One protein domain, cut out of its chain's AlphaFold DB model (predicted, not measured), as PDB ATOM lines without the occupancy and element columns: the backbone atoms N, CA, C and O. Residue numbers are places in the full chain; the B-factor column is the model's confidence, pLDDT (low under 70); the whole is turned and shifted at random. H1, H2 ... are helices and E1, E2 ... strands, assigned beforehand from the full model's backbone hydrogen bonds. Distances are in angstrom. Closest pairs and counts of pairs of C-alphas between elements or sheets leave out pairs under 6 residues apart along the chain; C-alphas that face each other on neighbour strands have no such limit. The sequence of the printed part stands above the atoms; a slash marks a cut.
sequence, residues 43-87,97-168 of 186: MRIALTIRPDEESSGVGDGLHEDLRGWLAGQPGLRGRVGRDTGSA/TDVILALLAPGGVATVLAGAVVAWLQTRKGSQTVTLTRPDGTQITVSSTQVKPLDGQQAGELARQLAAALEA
ATOM      1  N   MET A  43     -50.297  23.739  -5.371       73.69
ATOM      2  CA  MET A  43     -49.025  23.039  -5.312       73.69
ATOM      3  C   MET A  43     -47.895  24.049  -5.113       73.69
ATOM      4  O   MET A  43     -47.675  24.930  -5.941       73.69
ATOM      5  N   ARG A  44     -47.176  23.946  -3.996       72.88
ATOM      6  CA  ARG A  44     -46.095  24.881  -3.662       72.88
ATOM      7  C   ARG A  44     -44.771  24.359  -4.198       72.88
ATOM      8  O   ARG A  44     -44.231  23.412  -3.645       72.88
ATOM      9  N   ILE A  45     -44.239  24.967  -5.247       78.81
ATOM     10  CA  ILE A  45     -42.920  24.624  -5.782       78.81
ATOM     11  C   ILE A  45     -41.874  25.484  -5.084       78.81
ATOM     12  O   ILE A  45     -41.973  26.711  -5.098       78.81
ATOM     13  N   ALA A  46     -40.873  24.846  -4.488       80.38
ATOM     14  CA  ALA A  46     -39.713  25.518  -3.921       80.38
ATOM     15  C   ALA A  46     -38.614  25.613  -4.985       80.38
ATOM     16  O   ALA A  46     -38.215  24.602  -5.552       80.38
ATOM     17  N   LEU A  47     -38.115  26.812  -5.264       79.44
ATOM     18  CA  LEU A  47     -37.002  27.036  -6.179       79.44
ATOM     19  C   LEU A  47     -35.780  27.467  -5.376       79.44
ATOM     20  O   LEU A  47     -35.839  28.394  -4.567       79.44
ATOM     21  N   THR A  48     -34.666  26.791  -5.627       78.12
ATOM     22  CA  THR A  48     -33.367  27.069  -5.015       78.12
ATOM     23  C   THR A  48     -32.344  27.314  -6.106       78.12
ATOM     24  O   THR A  48     -32.350  26.634  -7.131       78.12
ATOM     25  N   ILE A  49     -31.479  28.304  -5.908       77.12
ATOM     26  CA  ILE A  49     -30.431  28.657  -6.861       77.12
ATOM     27  C   ILE A  49     -29.095  28.349  -6.199       77.12
ATOM     28  O   ILE A  49     -28.872  28.656  -5.029       77.12
ATOM     29  N   ARG A  50     -28.208  27.708  -6.949       73.56
ATOM     30  CA  ARG A  50     -26.827  27.462  -6.560       73.56
ATOM     31  C   ARG A  50     -25.932  28.222  -7.539       73.56
ATOM     32  O   ARG A  50     -25.950  27.892  -8.733       73.56
ATOM     33  N   PRO A  51     -25.211  29.263  -7.084       67.94
ATOM     34  CA  PRO A  51     -24.138  29.821  -7.887       67.94
ATOM     35  C   PRO A  51     -23.056  28.754  -8.068       67.94
ATOM     36  O   PRO A  51     -22.844  27.928  -7.181       67.94
ATOM     37  N   ASP A  52     -22.390  28.764  -9.216       63.94
ATOM     38  CA  ASP A  52     -21.128  28.047  -9.353       63.94
ATOM     39  C   ASP A  52     -20.071  28.713  -8.451       63.94
ATOM     40  O   ASP A  52     -20.077  29.940  -8.308       63.94
ATOM     41  N   GLU A  53     -19.204  27.919  -7.817       55.56
ATOM     42  CA  GLU A  53     -18.275  28.340  -6.749       55.56
ATOM     43  C   GLU A  53     -17.342  29.504  -7.171       55.56
ATOM     44  O   GLU A  53     -16.833  30.233  -6.320       55.56
ATOM     45  N   GLU A  54     -17.163  29.750  -8.477       52.25
ATOM     46  CA  GLU A  54     -16.430  30.915  -9.002       52.25
ATOM     47  C   GLU A  54     -17.154  32.265  -8.791       52.25
ATOM     48  O   GLU A  54     -16.545  33.334  -8.890       52.25
ATOM     49  N   SER A  55     -18.449  32.260  -8.465       51.22
ATOM     50  CA  SER A  55     -19.225  33.476  -8.202       51.22
ATOM     51  C   SER A  55     -19.105  33.908  -6.738       51.22
ATOM     52  O   SER A  55     -19.966  33.631  -5.910       51.22
ATOM     53  N   SER A  56     -18.056  34.669  -6.416       47.50
ATOM     54  CA  SER A  56     -17.794  35.236  -5.074       47.50
ATOM     55  C   SER A  56     -18.758  36.363  -4.626       47.50
ATOM     56  O   SER A  56     -18.399  37.203  -3.803       47.50
ATOM     57  N   GLY A  57     -19.982  36.431  -5.157       50.97
ATOM     58  CA  GLY A  57     -20.940  37.509  -4.890       50.97
ATOM     59  C   GLY A  57     -22.225  37.013  -4.233       50.97
ATOM     60  O   GLY A  57     -22.972  36.269  -4.854       50.97
ATOM     61  N   VAL A  58     -22.459  37.460  -2.992       54.06
ATOM     62  CA  VAL A  58     -23.696  37.422  -2.181       54.06
ATOM     63  C   VAL A  58     -24.883  36.717  -2.857       54.06
ATOM     64  O   VAL A  58     -25.605  37.318  -3.652       54.06
ATOM     65  N   GLY A  59     -25.112  35.451  -2.489       56.81
ATOM     66  CA  GLY A  59     -26.172  34.609  -3.057       56.81
ATOM     67  C   GLY A  59     -27.575  35.221  -2.996       56.81
ATOM     68  O   GLY A  59     -28.378  34.944  -3.875       56.81
ATOM     69  N   ASP A  60     -27.846  36.121  -2.047       60.09
ATOM     70  CA  ASP A  60     -29.138  36.805  -1.901       60.09
ATOM     71  C   ASP A  60     -29.591  37.491  -3.206       60.09
ATOM     72  O   ASP A  60     -30.694  37.232  -3.687       60.09
ATOM     73  N   GLY A  61     -28.695  38.230  -3.878       70.38
ATOM     74  CA  GLY A  61     -29.007  39.008  -5.086       70.38
ATOM     75  C   GLY A  61     -29.537  38.184  -6.267       70.38
ATOM     76  O   GLY A  61     -30.325  38.685  -7.071       70.38
ATOM     77  N   LEU A  62     -29.138  36.913  -6.378       75.69
ATOM     78  CA  LEU A  62     -29.590  36.025  -7.454       75.69
ATOM     79  C   LEU A  62     -31.034  35.563  -7.241       75.69
ATOM     80  O   LEU A  62     -31.806  35.477  -8.197       75.69
ATOM     81  N   HIS A  63     -31.409  35.307  -5.989       75.88
ATOM     82  CA  HIS A  63     -32.766  34.909  -5.628       75.88
ATOM     83  C   HIS A  63     -33.724  36.091  -5.788       75.88
ATOM     84  O   HIS A  63     -34.841  35.928  -6.284       75.88
ATOM     85  N   GLU A  64     -33.266  37.302  -5.454       77.06
ATOM     86  CA  GLU A  64     -34.039  38.537  -5.618       77.06
ATOM     87  C   GLU A  64     -34.303  38.878  -7.090       77.06
ATOM     88  O   GLU A  64     -35.367  39.379  -7.468       77.06
ATOM     89  N   ASP A  65     -33.326  38.588  -7.939       83.25
ATOM     90  CA  ASP A  65     -33.437  38.801  -9.369       83.25
ATOM     91  C   ASP A  65     -34.345  37.758 -10.032       83.25
ATOM     92  O   ASP A  65     -35.254  38.133 -10.778       83.25
ATOM     93  N   LEU A  66     -34.194  36.467  -9.696       82.69
ATOM     94  CA  LEU A  66     -35.100  35.429 -10.194       82.69
ATOM     95  C   LEU A  66     -36.537  35.680  -9.717       82.69
ATOM     96  O   LEU A  66     -37.462  35.611 -10.527       82.69
ATOM     97  N   ARG A  67     -36.759  36.028  -8.436       82.69
ATOM     98  CA  ARG A  67     -38.119  36.352  -7.956       82.69
ATOM     99  C   ARG A  67     -38.693  37.545  -8.716       82.69
ATOM    100  O   ARG A  67     -39.876  37.528  -9.038       82.69
ATOM    101  N   GLY A  68     -37.878  38.561  -9.011       83.25
ATOM    102  CA  GLY A  68     -38.295  39.742  -9.766       83.25
ATOM    103  C   GLY A  68     -38.703  39.383 -11.192       83.25
ATOM    104  O   GLY A  68     -39.768  39.790 -11.657       83.25
ATOM    105  N   TRP A  69     -37.906  38.540 -11.850       86.19
ATOM    106  CA  TRP A  69     -38.190  38.023 -13.184       86.19
ATOM    107  C   TRP A  69     -39.481  37.199 -13.237       86.19
ATOM    108  O   TRP A  69     -40.335  37.426 -14.102       86.19
ATOM    109  N   LEU A  70     -39.656  36.277 -12.284       84.56
ATOM    110  CA  LEU A  70     -40.852  35.443 -12.173       84.56
ATOM    111  C   LEU A  70     -42.093  36.283 -11.846       84.56
ATOM    112  O   LEU A  70     -43.134  36.106 -12.474       84.56
ATOM    113  N   ALA A  71     -41.987  37.251 -10.932       83.56
ATOM    114  CA  ALA A  71     -43.070  38.181 -10.611       83.56
ATOM    115  C   ALA A  71     -43.442  39.100 -11.792       83.56
ATOM    116  O   ALA A  71     -44.572  39.587 -11.870       83.56
ATOM    117  N   GLY A  72     -42.522  39.315 -12.736       81.75
ATOM    118  CA  GLY A  72     -42.780  40.026 -13.986       81.75
ATOM    119  C   GLY A  72     -43.720  39.282 -14.941       81.75
ATOM    120  O   GLY A  72     -44.355  39.926 -15.779       81.75
ATOM    121  N   GLN A  73     -43.868  37.959 -14.799       82.50
ATOM    122  CA  GLN A  73     -44.651  37.142 -15.724       82.50
ATOM    123  C   GLN A  73     -46.158  37.265 -15.467       82.50
ATOM    124  O   GLN A  73     -46.609  37.073 -14.333       82.50
ATOM    125  N   PRO A  74     -46.983  37.492 -16.506       73.69
ATOM    126  CA  PRO A  74     -48.421  37.708 -16.343       73.69
ATOM    127  C   PRO A  74     -49.144  36.524 -15.675       73.69
ATOM    128  O   PRO A  74     -50.082  36.739 -14.914       73.69
ATOM    129  N   GLY A  75     -48.679  35.287 -15.889       70.94
ATOM    130  CA  GLY A  75     -49.250  34.083 -15.267       70.94
ATOM    131  C   GLY A  75     -48.819  33.828 -13.814       70.94
ATOM    132  O   GLY A  75     -49.484  33.071 -13.106       70.94
ATOM    133  N   LEU A  76     -47.746  34.469 -13.341       76.06
ATOM    134  CA  LEU A  76     -47.138  34.217 -12.023       76.06
ATOM    135  C   LEU A  76     -47.263  35.405 -11.060       76.06
ATOM    136  O   LEU A  76     -46.898  35.298  -9.888       76.06
ATOM    137  N   ARG A  77     -47.813  36.533 -11.522       73.25
ATOM    138  CA  ARG A  77     -48.078  37.702 -10.675       73.25
ATOM    139  C   ARG A  77     -48.927  37.327  -9.461       73.25
ATOM    140  O   ARG A  77     -49.994  36.735  -9.597       73.25
ATOM    141  N   GLY A  78     -48.428  37.674  -8.274       76.06
ATOM    142  CA  GLY A  78     -49.076  37.379  -6.990       76.06
ATOM    143  C   GLY A  78     -48.995  35.915  -6.540       76.06
ATOM    144  O   GLY A  78     -49.542  35.583  -5.495       76.06
ATOM    145  N   ARG A  79     -48.320  35.041  -7.304       76.50
ATOM    146  CA  ARG A  79     -48.146  33.608  -6.994       76.50
ATOM    147  C   ARG A  79     -46.722  33.239  -6.585       76.50
ATOM    148  O   ARG A  79     -46.475  32.087  -6.248       76.50
ATOM    149  N   VAL A  80     -45.798  34.198  -6.629       80.19
ATOM    150  CA  VAL A  80     -44.383  34.023  -6.282       80.19
ATOM    151  C   VAL A  80     -44.102  34.795  -4.999       80.19
ATOM    152  O   VAL A  80     -44.361  35.998  -4.935       80.19
ATOM    153  N   GLY A  81     -43.590  34.106  -3.984       75.25
ATOM    154  CA  GLY A  81     -43.246  34.662  -2.678       75.25
ATOM    155  C   GLY A  81     -41.883  34.179  -2.187       75.25
ATOM    156  O   GLY A  81     -41.292  33.260  -2.752       75.25
ATOM    157  N   ARG A  82     -41.380  34.814  -1.128       67.62
ATOM    158  CA  ARG A  82     -40.167  34.389  -0.418       67.62
ATOM    159  C   ARG A  82     -40.566  33.381   0.657       67.62
ATOM    160  O   ARG A  82     -41.482  33.671   1.427       67.62
ATOM    161  N   ASP A  83     -39.904  32.231   0.723       62.12
ATOM    162  CA  ASP A  83     -39.982  31.391   1.914       62.12
ATOM    163  C   ASP A  83     -39.063  31.985   2.977       62.12
ATOM    164  O   ASP A  83     -37.841  31.953   2.863       62.12
ATOM    165  N   THR A  84     -39.655  32.561   4.015       50.94
ATOM    166  CA  THR A  84     -38.920  33.012   5.201       50.94
ATOM    167  C   THR A  84     -38.905  31.937   6.296       50.94
ATOM    168  O   THR A  84     -38.578  32.244   7.439       50.94
ATOM    169  N   GLY A  85     -39.346  30.709   5.986       42.28
ATOM    170  CA  GLY A  85     -39.634  29.646   6.950       42.28
ATOM    171  C   GLY A  85     -38.514  28.623   7.132       42.28
ATOM    172  O   GLY A  85     -38.431  27.998   8.188       42.28
ATOM    173  N   SER A  86     -37.628  28.461   6.150       43.88
ATOM    174  CA  SER A  86     -36.501  27.535   6.256       43.88
ATOM    175  C   SER A  86     -35.337  28.175   7.022       43.88
ATOM    176  O   SER A  86     -34.391  28.714   6.448       43.88
ATOM    177  N   ALA A  87     -35.414  28.147   8.355       38.91
ATOM    178  CA  ALA A  87     -34.248  28.417   9.190       38.91
ATOM    179  C   ALA A  87     -33.143  27.405   8.821       38.91
ATOM    180  O   ALA A  87     -33.409  26.198   8.821       38.91
ATOM    181  N   THR A  97     -30.095  29.817   2.884       53.41
ATOM    182  CA  THR A  97     -30.756  29.038   1.838       53.41
ATOM    183  C   THR A  97     -32.058  29.764   1.553       53.41
ATOM    184  O   THR A  97     -33.098  29.413   2.094       53.41
ATOM    185  N   ASP A  98     -31.968  30.862   0.806       63.19
ATOM    186  CA  ASP A  98     -33.135  31.617   0.381       63.19
ATOM    187  C   ASP A  98     -33.920  30.730  -0.591       63.19
ATOM    188  O   ASP A  98     -33.360  30.163  -1.532       63.19
ATOM    189  N   VAL A  99     -35.201  30.507  -0.327       70.62
ATOM    190  CA  VAL A  99     -36.039  29.641  -1.160       70.62
ATOM    191  C   VAL A  99     -37.174  30.483  -1.719       70.62
ATOM    192  O   VAL A  99     -37.868  31.187  -0.988       70.62
ATOM    193  N   ILE A 100     -37.380  30.408  -3.032       79.50
ATOM    194  CA  ILE A 100     -38.496  31.081  -3.698       79.50
ATOM    195  C   ILE A 100     -39.663  30.096  -3.756       79.50
ATOM    196  O   ILE A 100     -39.522  28.995  -4.281       79.50
ATOM    197  N   LEU A 101     -40.825  30.486  -3.237       76.94
ATOM    198  CA  LEU A 101     -42.053  29.694  -3.304       76.94
ATOM    199  C   LEU A 101     -42.916  30.161  -4.471       76.94
ATOM    200  O   LEU A 101     -43.322  31.323  -4.524       76.94
ATOM    201  N   ALA A 102     -43.249  29.246  -5.378       79.00
ATOM    202  CA  ALA A 102     -44.221  29.464  -6.440       79.00
ATOM    203  C   ALA A 102     -45.478  28.614  -6.202       79.00
ATOM    204  O   ALA A 102     -45.397  27.400  -6.030       79.00
ATOM    205  N   LEU A 103     -46.648  29.251  -6.205       76.56
ATOM    206  CA  LEU A 103     -47.948  28.586  -6.118       76.56
ATOM    207  C   LEU A 103     -48.417  28.175  -7.517       76.56
ATOM    208  O   LEU A 103     -48.818  29.016  -8.325       76.56
ATOM    209  N   LEU A 104     -48.391  26.873  -7.787       70.06
ATOM    210  CA  LEU A 104     -48.965  26.259  -8.977       70.06
ATOM    211  C   LEU A 104     -50.420  25.882  -8.709       70.06
ATOM    212  O   LEU A 104     -50.735  25.092  -7.820       70.06
ATOM    213  N   ALA A 105     -51.315  26.458  -9.502       63.00
ATOM    214  CA  ALA A 105     -52.665  25.943  -9.658       63.00
ATOM    215  C   ALA A 105     -52.690  25.034 -10.899       63.00
ATOM    216  O   ALA A 105     -52.028  25.378 -11.886       63.00
ATOM    217  N   PRO A 106     -53.454  23.928 -10.886       55.41
ATOM    218  CA  PRO A 106     -53.662  23.124 -12.087       55.41
ATOM    219  C   PRO A 106     -54.255  24.011 -13.190       55.41
ATOM    220  O   PRO A 106     -55.266  24.679 -12.963       55.41
ATOM    221  N   GLY A 107     -53.613  24.062 -14.363       56.28
ATOM    222  CA  GLY A 107     -54.105  24.866 -15.494       56.28
ATOM    223  C   GLY A 107     -53.086  25.796 -16.157       56.28
ATOM    224  O   GLY A 107     -53.385  26.964 -16.397       56.28
ATOM    225  N   GLY A 108     -51.888  25.302 -16.487       65.69
ATOM    226  CA  GLY A 108     -50.965  25.999 -17.403       65.69
ATOM    227  C   GLY A 108     -50.038  27.037 -16.761       65.69
ATOM    228  O   GLY A 108     -49.168  27.592 -17.436       65.69
ATOM    229  N   VAL A 109     -50.146  27.261 -15.447       75.12
ATOM    230  CA  VAL A 109     -49.207  28.110 -14.689       75.12
ATOM    231  C   VAL A 109     -47.798  27.495 -14.682       75.12
ATOM    232  O   VAL A 109     -46.809  28.226 -14.754       75.12
ATOM    233  N   ALA A 110     -47.695  26.161 -14.703       75.62
ATOM    234  CA  ALA A 110     -46.434  25.429 -14.823       75.62
ATOM    235  C   ALA A 110     -45.654  25.764 -16.100       75.62
ATOM    236  O   ALA A 110     -44.434  25.902 -16.055       75.62
ATOM    237  N   THR A 111     -46.340  25.948 -17.231       80.81
ATOM    238  CA  THR A 111     -45.700  26.307 -18.505       80.81
ATOM    239  C   THR A 111     -45.105  27.705 -18.462       80.81
ATOM    240  O   THR A 111     -43.998  27.919 -18.955       80.81
ATOM    241  N   VAL A 112     -45.801  28.650 -17.822       83.62
ATOM    242  CA  VAL A 112     -45.292  30.014 -17.630       83.62
ATOM    243  C   VAL A 112     -44.091  30.007 -16.684       83.62
ATOM    244  O   VAL A 112     -43.096  30.662 -16.976       83.62
ATOM    245  N   LEU A 113     -44.148  29.237 -15.591       81.56
ATOM    246  CA  LEU A 113     -43.026  29.073 -14.660       81.56
ATOM    247  C   LEU A 113     -41.800  28.484 -15.358       81.56
ATOM    248  O   LEU A 113     -40.720  29.064 -15.301       81.56
ATOM    249  N   ALA A 114     -41.980  27.369 -16.061       83.00
ATOM    250  CA  ALA A 114     -40.905  26.688 -16.762       83.00
ATOM    251  C   ALA A 114     -40.276  27.567 -17.851       83.00
ATOM    252  O   ALA A 114     -39.055  27.711 -17.900       83.00
ATOM    253  N   GLY A 115     -41.100  28.213 -18.682       82.44
ATOM    254  CA  GLY A 115     -40.626  29.133 -19.714       82.44
ATOM    255  C   GLY A 115     -39.882  30.331 -19.131       82.44
ATOM    256  O   GLY A 115     -38.842  30.721 -19.652       82.44
ATOM    257  N   ALA A 116     -40.361  30.874 -18.011       85.38
ATOM    258  CA  ALA A 116     -39.708  31.989 -17.346       85.38
ATOM    259  C   ALA A 116     -38.350  31.603 -16.752       85.38
ATOM    260  O   ALA A 116     -37.411  32.383 -16.889       85.38
ATOM    261  N   VAL A 117     -38.220  30.415 -16.150       83.06
ATOM    262  CA  VAL A 117     -36.937  29.902 -15.639       83.06
ATOM    263  C   VAL A 117     -35.944  29.683 -16.781       83.06
ATOM    264  O   VAL A 117     -34.810  30.146 -16.689       83.06
ATOM    265  N   VAL A 118     -36.365  29.045 -17.879       81.19
ATOM    266  CA  VAL A 118     -35.499  28.824 -19.054       81.19
ATOM    267  C   VAL A 118     -35.061  30.157 -19.664       81.19
ATOM    268  O   VAL A 118     -33.871  30.361 -19.898       81.19
ATOM    269  N   ALA A 119     -35.991  31.094 -19.857       83.38
ATOM    270  CA  ALA A 119     -35.680  32.418 -20.387       83.38
ATOM    271  C   ALA A 119     -34.727  33.193 -19.465       83.38
ATOM    272  O   ALA A 119     -33.762  33.792 -19.937       83.38
ATOM    273  N   TRP A 120     -34.943  33.140 -18.149       84.62
ATOM    274  CA  TRP A 120     -34.051  33.769 -17.179       84.62
ATOM    275  C   TRP A 120     -32.630  33.208 -17.280       84.62
ATOM    276  O   TRP A 120     -31.674  33.970 -17.428       84.62
ATOM    277  N   LEU A 121     -32.495  31.879 -17.300       81.88
ATOM    278  CA  LEU A 121     -31.202  31.213 -17.438       81.88
ATOM    279  C   LEU A 121     -30.494  31.577 -18.756       81.88
ATOM    280  O   LEU A 121     -29.276  31.733 -18.753       81.88
ATOM    281  N   GLN A 122     -31.233  31.781 -19.853       78.25
ATOM    282  CA  GLN A 122     -30.665  32.238 -21.130       78.25
ATOM    283  C   GLN A 122     -30.176  33.689 -21.097       78.25
ATOM    284  O   GLN A 122     -29.168  34.021 -21.719       78.25
ATOM    285  N   THR A 123     -30.865  34.570 -20.368       76.44
ATOM    286  CA  THR A 123     -30.452  35.978 -20.246       76.44
ATOM    287  C   THR A 123     -29.209  36.171 -19.371       76.44
ATOM    288  O   THR A 123     -28.586  37.237 -19.397       76.44
ATOM    289  N   ARG A 124     -28.806  35.152 -18.601       69.94
ATOM    290  CA  ARG A 124     -27.665  35.227 -17.687       69.94
ATOM    291  C   ARG A 124     -26.372  34.716 -18.326       69.94
ATOM    292  O   ARG A 124     -26.297  33.626 -18.881       69.94
ATOM    293  N   LYS A 125     -25.297  35.499 -18.184       59.34
ATOM    294  CA  LYS A 125     -23.966  35.147 -18.711       59.34
ATOM    295  C   LYS A 125     -23.197  34.111 -17.873       59.34
ATOM    296  O   LYS A 125     -22.287  33.496 -18.433       59.34
ATOM    297  N   GLY A 126     -23.548  33.916 -16.596       63.81
ATOM    298  CA  GLY A 126     -22.831  33.054 -15.642       63.81
ATOM    299  C   GLY A 126     -23.413  31.645 -15.469       63.81
ATOM    300  O   GLY A 126     -24.620  31.441 -15.637       63.81
ATOM    301  N   SER A 127     -22.546  30.695 -15.100       66.69
ATOM    302  CA  SER A 127     -22.890  29.313 -14.736       66.69
ATOM    303  C   SER A 127     -23.678  29.298 -13.425       66.69
ATOM    304  O   SER A 127     -23.170  29.681 -12.376       66.69
ATOM    305  N   GLN A 128     -24.952  28.932 -13.496       74.00
ATOM    306  CA  GLN A 128     -25.886  28.921 -12.372       74.00
ATOM    307  C   GLN A 128     -26.768  27.689 -12.488       74.00
ATOM    308  O   GLN A 128     -27.226  27.352 -13.582       74.00
ATOM    309  N   THR A 129     -27.030  27.042 -11.362       74.25
ATOM    310  CA  THR A 129     -27.885  25.859 -11.306       74.25
ATOM    311  C   THR A 129     -29.142  26.182 -10.516       74.25
ATOM    312  O   THR A 129     -29.065  26.638  -9.379       74.25
ATOM    313  N   VAL A 130     -30.307  25.963 -11.121       78.25
ATOM    314  CA  VAL A 130     -31.616  26.148 -10.489       78.25
ATOM    315  C   VAL A 130     -32.212  24.776 -10.211       78.25
ATOM    316  O   VAL A 130     -32.396  23.975 -11.123       78.25
ATOM    317  N   THR A 131     -32.542  24.510  -8.953       77.12
ATOM    318  CA  THR A 131     -33.211  23.284  -8.518       77.12
ATOM    319  C   THR A 131     -34.635  23.608  -8.086       77.12
ATOM    320  O   THR A 131     -34.857  24.402  -7.169       77.12
ATOM    321  N   LEU A 132     -35.598  22.983  -8.757       78.62
ATOM    322  CA  LEU A 132     -37.021  23.043  -8.467       78.62
ATOM    323  C   LEU A 132     -37.403  21.809  -7.650       78.62
ATOM    324  O   LEU A 132     -37.240  20.679  -8.106       78.62
ATOM    325  N   THR A 133     -37.940  22.025  -6.459       73.25
ATOM    326  CA  THR A 133     -38.360  20.986  -5.526       73.25
ATOM    327  C   THR A 133     -39.875  20.989  -5.410       73.25
ATOM    328  O   THR A 133     -40.499  21.982  -5.024       73.25
ATOM    329  N   ARG A 134     -40.463  19.847  -5.746       73.75
ATOM    330  CA  ARG A 134     -41.885  19.551  -5.611       73.75
ATOM    331  C   ARG A 134     -42.216  19.135  -4.166       73.75
ATOM    332  O   ARG A 134     -41.367  18.507  -3.530       73.75
ATOM    333  N   PRO A 135     -43.442  19.369  -3.653       65.56
ATOM    334  CA  PRO A 135     -43.859  18.849  -2.346       65.56
ATOM    335  C   PRO A 135     -43.845  17.313  -2.258       65.56
ATOM    336  O   PRO A 135     -43.653  16.778  -1.174       65.56
ATOM    337  N   ASP A 136     -43.969  16.600  -3.383       63.09
ATOM    338  CA  ASP A 136     -43.805  15.136  -3.461       63.09
ATOM    339  C   ASP A 136     -42.352  14.659  -3.279       63.09
ATOM    340  O   ASP A 136     -42.097  13.460  -3.215       63.09
ATOM    341  N   GLY A 137     -41.377  15.570  -3.218       65.75
ATOM    342  CA  GLY A 137     -39.955  15.234  -3.110       65.75
ATOM    343  C   GLY A 137     -39.235  15.077  -4.453       65.75
ATOM    344  O   GLY A 137     -38.014  14.914  -4.469       65.75
ATOM    345  N   THR A 138     -39.945  15.186  -5.580       67.50
ATOM    346  CA  THR A 138     -39.331  15.271  -6.911       67.50
ATOM    347  C   THR A 138     -38.487  16.536  -7.021       67.50
ATOM    348  O   THR A 138     -38.986  17.640  -6.794       67.50
ATOM    349  N   GLN A 139     -37.219  16.378  -7.394       69.00
ATOM    350  CA  GLN A 139     -36.309  17.492  -7.634       69.00
ATOM    351  C   GLN A 139     -35.905  17.515  -9.102       69.00
ATOM    352  O   GLN A 139     -35.463  16.509  -9.663       69.00
ATOM    353  N   ILE A 140     -36.066  18.677  -9.720       77.19
ATOM    354  CA  ILE A 140     -35.674  18.930 -11.099       77.19
ATOM    355  C   ILE A 140     -34.566  19.972 -11.088       77.19
ATOM    356  O   ILE A 140     -34.772  21.089 -10.619       77.19
ATOM    357  N   THR A 141     -33.402  19.615 -11.614       74.31
ATOM    358  CA  THR A 141     -32.244  20.508 -11.667       74.31
ATOM    359  C   THR A 141     -31.997  20.954 -13.102       74.31
ATOM    360  O   THR A 141     -31.949  20.125 -14.010       74.31
ATOM    361  N   VAL A 142     -31.848  22.264 -13.300       75.81
ATOM    362  CA  VAL A 142     -31.606  22.897 -14.600       75.81
ATOM    363  C   VAL A 142     -30.426  23.856 -14.475       75.81
ATOM    364  O   VAL A 142     -30.470  24.797 -13.680       75.81
ATOM    365  N   SER A 143     -29.379  23.646 -15.270       73.06
ATOM    366  CA  SER A 143     -28.185  24.499 -15.257       73.06
ATOM    367  C   SER A 143     -28.128  25.436 -16.464       73.06
ATOM    368  O   SER A 143     -28.524  25.079 -17.574       73.06
ATOM    369  N   SER A 144     -27.582  26.640 -16.276       69.25
ATOM    370  CA  SER A 144     -27.434  27.628 -17.352       69.25
ATOM    371  C   SER A 144     -26.500  27.157 -18.468       69.25
ATOM    372  O   SER A 144     -26.740  27.470 -19.632       69.25
ATOM    373  N   THR A 145     -25.498  26.335 -18.149       67.31
ATOM    374  CA  THR A 145     -24.619  25.680 -19.133       67.31
ATOM    375  C   THR A 145     -25.404  24.839 -20.137       67.31
ATOM    376  O   THR A 145     -25.040  24.813 -21.304       67.31
ATOM    377  N   GLN A 146     -26.519  24.238 -19.711       63.28
ATOM    378  CA  GLN A 146     -27.354  23.383 -20.558       63.28
ATOM    379  C   GLN A 146     -28.327  24.180 -21.425       63.28
ATOM    380  O   GLN A 146     -28.718  23.705 -22.482       63.28
ATOM    381  N   VAL A 147     -28.745  25.379 -20.991       64.62
ATOM    382  CA  VAL A 147     -29.750  26.177 -21.722       64.62
ATOM    383  C   VAL A 147     -29.162  27.237 -22.646       64.62
ATOM    384  O   VAL A 147     -29.821  27.674 -23.587       64.62
ATOM    385  N   LYS A 148     -27.929  27.665 -22.376       64.50
ATOM    386  CA  LYS A 148     -27.197  28.678 -23.136       64.50
ATOM    387  C   LYS A 148     -26.834  28.254 -24.570       64.50
ATOM    388  O   LYS A 148     -26.857  29.136 -25.425       64.50
ATOM    389  N   PRO A 149     -26.524  26.975 -24.869       67.25
ATOM    390  CA  PRO A 149     -26.319  26.534 -26.247       67.25
ATOM    391  C   PRO A 149     -27.630  26.239 -26.996       67.25
ATOM    392  O   PRO A 149     -27.565  25.899 -28.172       67.25
ATOM    393  N   LEU A 150     -28.801  26.341 -26.349       64.06
ATOM    394  CA  LEU A 150     -30.080  25.963 -26.957       64.06
ATOM    395  C   LEU A 150     -30.676  27.091 -27.800       64.06
ATOM    396  O   LEU A 150     -30.888  28.207 -27.317       64.06
ATOM    397  N   ASP A 151     -31.051  26.761 -29.032       72.94
ATOM    398  CA  ASP A 151     -31.837  27.634 -29.899       72.94
ATOM    399  C   ASP A 151     -33.260  27.844 -29.350       72.94
ATOM    400  O   ASP A 151     -33.776  27.056 -28.553       72.94
ATOM    401  N   GLY A 152     -33.958  28.884 -29.823       70.19
ATOM    402  CA  GLY A 152     -35.298  29.242 -29.330       70.19
ATOM    403  C   GLY A 152     -36.332  28.104 -29.388       70.19
ATOM    404  O   GLY A 152     -37.195  28.010 -28.515       70.19
ATOM    405  N   GLN A 153     -36.224  27.194 -30.365       72.75
ATOM    406  CA  GLN A 153     -37.072  25.998 -30.439       72.75
ATOM    407  C   GLN A 153     -36.748  24.996 -29.319       72.75
ATOM    408  O   GLN A 153     -37.657  24.492 -28.662       72.75
ATOM    409  N   GLN A 154     -35.463  24.726 -29.086       71.62
ATOM    410  CA  GLN A 154     -34.997  23.788 -28.062       71.62
ATOM    411  C   GLN A 154     -35.292  24.315 -26.654       71.62
ATOM    412  O   GLN A 154     -35.716  23.562 -25.782       71.62
ATOM    413  N   ALA A 155     -35.162  25.626 -26.451       72.50
ATOM    414  CA  ALA A 155     -35.560  26.297 -25.221       72.50
ATOM    415  C   ALA A 155     -37.066  26.149 -24.943       72.50
ATOM    416  O   ALA A 155     -37.476  25.875 -23.815       72.50
ATOM    417  N   GLY A 156     -37.895  26.287 -25.984       71.12
ATOM    418  CA  GLY A 156     -39.340  26.078 -25.892       71.12
ATOM    419  C   GLY A 156     -39.724  24.626 -25.590       71.12
ATOM    420  O   GLY A 156     -40.652  24.385 -24.818       71.12
ATOM    421  N   GLU A 157     -39.004  23.657 -26.158       75.50
ATOM    422  CA  GLU A 157     -39.194  22.234 -25.863       75.50
ATOM    423  C   GLU A 157     -38.796  21.895 -24.425       75.50
ATOM    424  O   GLU A 157     -39.587  21.289 -23.701       75.50
ATOM    425  N   LEU A 158     -37.641  22.376 -23.966       74.69
ATOM    426  CA  LEU A 158     -37.196  22.193 -22.586       74.69
ATOM    427  C   LEU A 158     -38.179  22.820 -21.590       74.69
ATOM    428  O   LEU A 158     -38.513  22.207 -20.578       74.69
ATOM    429  N   ALA A 159     -38.703  24.011 -21.890       78.81
ATOM    430  CA  ALA A 159     -39.734  24.644 -21.072       78.81
ATOM    431  C   ALA A 159     -41.013  23.792 -21.000       78.81
ATOM    432  O   ALA A 159     -41.615  23.672 -19.934       78.81
ATOM    433  N   ARG A 160     -41.425  23.157 -22.104       77.94
ATOM    434  CA  ARG A 160     -42.568  22.229 -22.107       77.94
ATOM    435  C   ARG A 160     -42.285  20.956 -21.317       77.94
ATOM    436  O   ARG A 160     -43.153  20.529 -20.563       77.94
ATOM    437  N   GLN A 161     -41.096  20.377 -21.454       77.06
ATOM    438  CA  GLN A 161     -40.682  19.192 -20.697       77.06
ATOM    439  C   GLN A 161     -40.626  19.478 -19.194       77.06
ATOM    440  O   GLN A 161     -41.161  18.710 -18.398       77.06
ATOM    441  N   LEU A 162     -40.060  20.622 -18.809       79.94
ATOM    442  CA  LEU A 162     -40.025  21.083 -17.425       79.94
ATOM    443  C   LEU A 162     -41.442  21.327 -16.889       79.94
ATOM    444  O   LEU A 162     -41.759  20.895 -15.787       79.94
ATOM    445  N   ALA A 163     -42.322  21.951 -17.678       80.56
ATOM    446  CA  ALA A 163     -43.722  22.138 -17.303       80.56
ATOM    447  C   ALA A 163     -44.451  20.804 -17.101       80.56
ATOM    448  O   ALA A 163     -45.159  20.641 -16.114       80.56
ATOM    449  N   ALA A 164     -44.245  19.835 -17.996       76.69
ATOM    450  CA  ALA A 164     -44.828  18.505 -17.872       76.69
ATOM    451  C   ALA A 164     -44.313  17.772 -16.623       76.69
ATOM    452  O   ALA A 164     -45.102  17.158 -15.915       76.69
ATOM    453  N   ALA A 165     -43.018  17.884 -16.309       75.19
ATOM    454  CA  ALA A 165     -42.437  17.311 -15.095       75.19
ATOM    455  C   ALA A 165     -42.989  17.956 -13.808       75.19
ATOM    456  O   ALA A 165     -43.119  17.283 -12.787       75.19
ATOM    457  N   LEU A 166     -43.336  19.247 -13.859       73.88
ATOM    458  CA  LEU A 166     -43.973  19.962 -12.750       73.88
ATOM    459  C   LEU A 166     -45.450  19.571 -12.578       73.88
ATOM    460  O   LEU A 166     -45.897  19.427 -11.446       73.88
ATOM    461  N   GLU A 167     -46.187  19.368 -13.674       71.19
ATOM    462  CA  GLU A 167     -47.617  19.001 -13.666       71.19
ATOM    463  C   GLU A 167     -47.859  17.497 -13.448       71.19
ATOM    464  O   GLU A 167     -48.989  17.098 -13.169       71.19
ATOM    465  N   ALA A 168     -46.837  16.647 -13.600       63.47
ATOM    466  CA  ALA A 168     -46.956  15.193 -13.487       63.47
ATOM    467  C   ALA A 168     -47.263  14.748 -12.042       63.47
ATOM    468  O   ALA A 168     -46.388  14.292 -11.318       63.47
TER     469      ALA A 168
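What this domain is: This is residues 43 to 87 and 97 to 168 of the 186 residues of an uncharacterized protein of Actinobacteria bacterium OK006 (UniProt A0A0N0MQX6). A strongly twisted five-stranded sheet is covered on one face by helices H1 and H2, and H4 packs on H2 near edge strand E5; the other face has no named helix. This makes two layers, the sheet and helices H1, H2 and H4. The printed part has 117 residues, with four named helices and five named strands in the order E1 H1 E2 E3 H2 E4 E5 H3 H4 along the chain; the sheet, in order E2 E3 E1 E4 E5, is antiparallel throughout, and the class is mixed, helices and strands. The whole is compact, radius of gyration of the C-alphas 13.3 A, spanning 39 by 38 by 26 A.

How they stand to each other: In the sheet, E1, residues 43 to 51, is the antiparallel neighbour of E4, residues 128 to 133, with N 48 and O 131 2.8 A apart, within hydrogen-bond range. On its other side is E3, residues 99 to 104, with N 45 and O 102 at 2.8 A. Edge strand E2, residues 80 to 83, pairs with E3 through N 81 and O 101, 2.8 A. E5, residues 139 to 143, forms a hairpin with E4, N 130 and O 142 being 2.8 A apart. H1, residues 60 to 71, runs along the strands over E3 and E1 at a height over the sheet of 7.8 A. H2, residues 109 to 123, on the same face, runs along them over E1 and E4 at 9.1 A. E1, H1, E2 and E3, H2, E4 are split strand-helix-strand units, same-way strands with another between them, with right-handed crossovers. H1 touches H2 with residues 66 to 70 alone, closest C-alphas Leu 70 and Ala 116, 6.3 A. H4, residues 152 to 167, touches H2 at a steep tilt of 41 degrees, opposite ways, closest C-alphas Thr 111 and Ala 163, 4.8 A. H3, residues 144 to 147, only grazes the sheet. Every O i to N i+4 pair is within hydrogen-bond range in H1, H2 and H4; H3 is too short for one.

Where its parts are: E1 begins at C-alpha 43 (-49.025, 23.039, -5.312) and is 25.9 A long. H2 is 21.1 A long, and H4, 22.4 A, ends at C-alpha 167 (-47.617, 19.001, -13.666).

The domain as a whole: The farthest C-alphas, Ala 87 and Gln 153, are 39.8 A apart. Residues 88 to 96 are not printed, and C-alphas 87 and 97 are 8.2 A apart across the cut. Of the links printed whole, none is long. Mean pLDDT of the printed part is 71.6, with 39 residues under 70, among them 51 to 60 and 82 to 87.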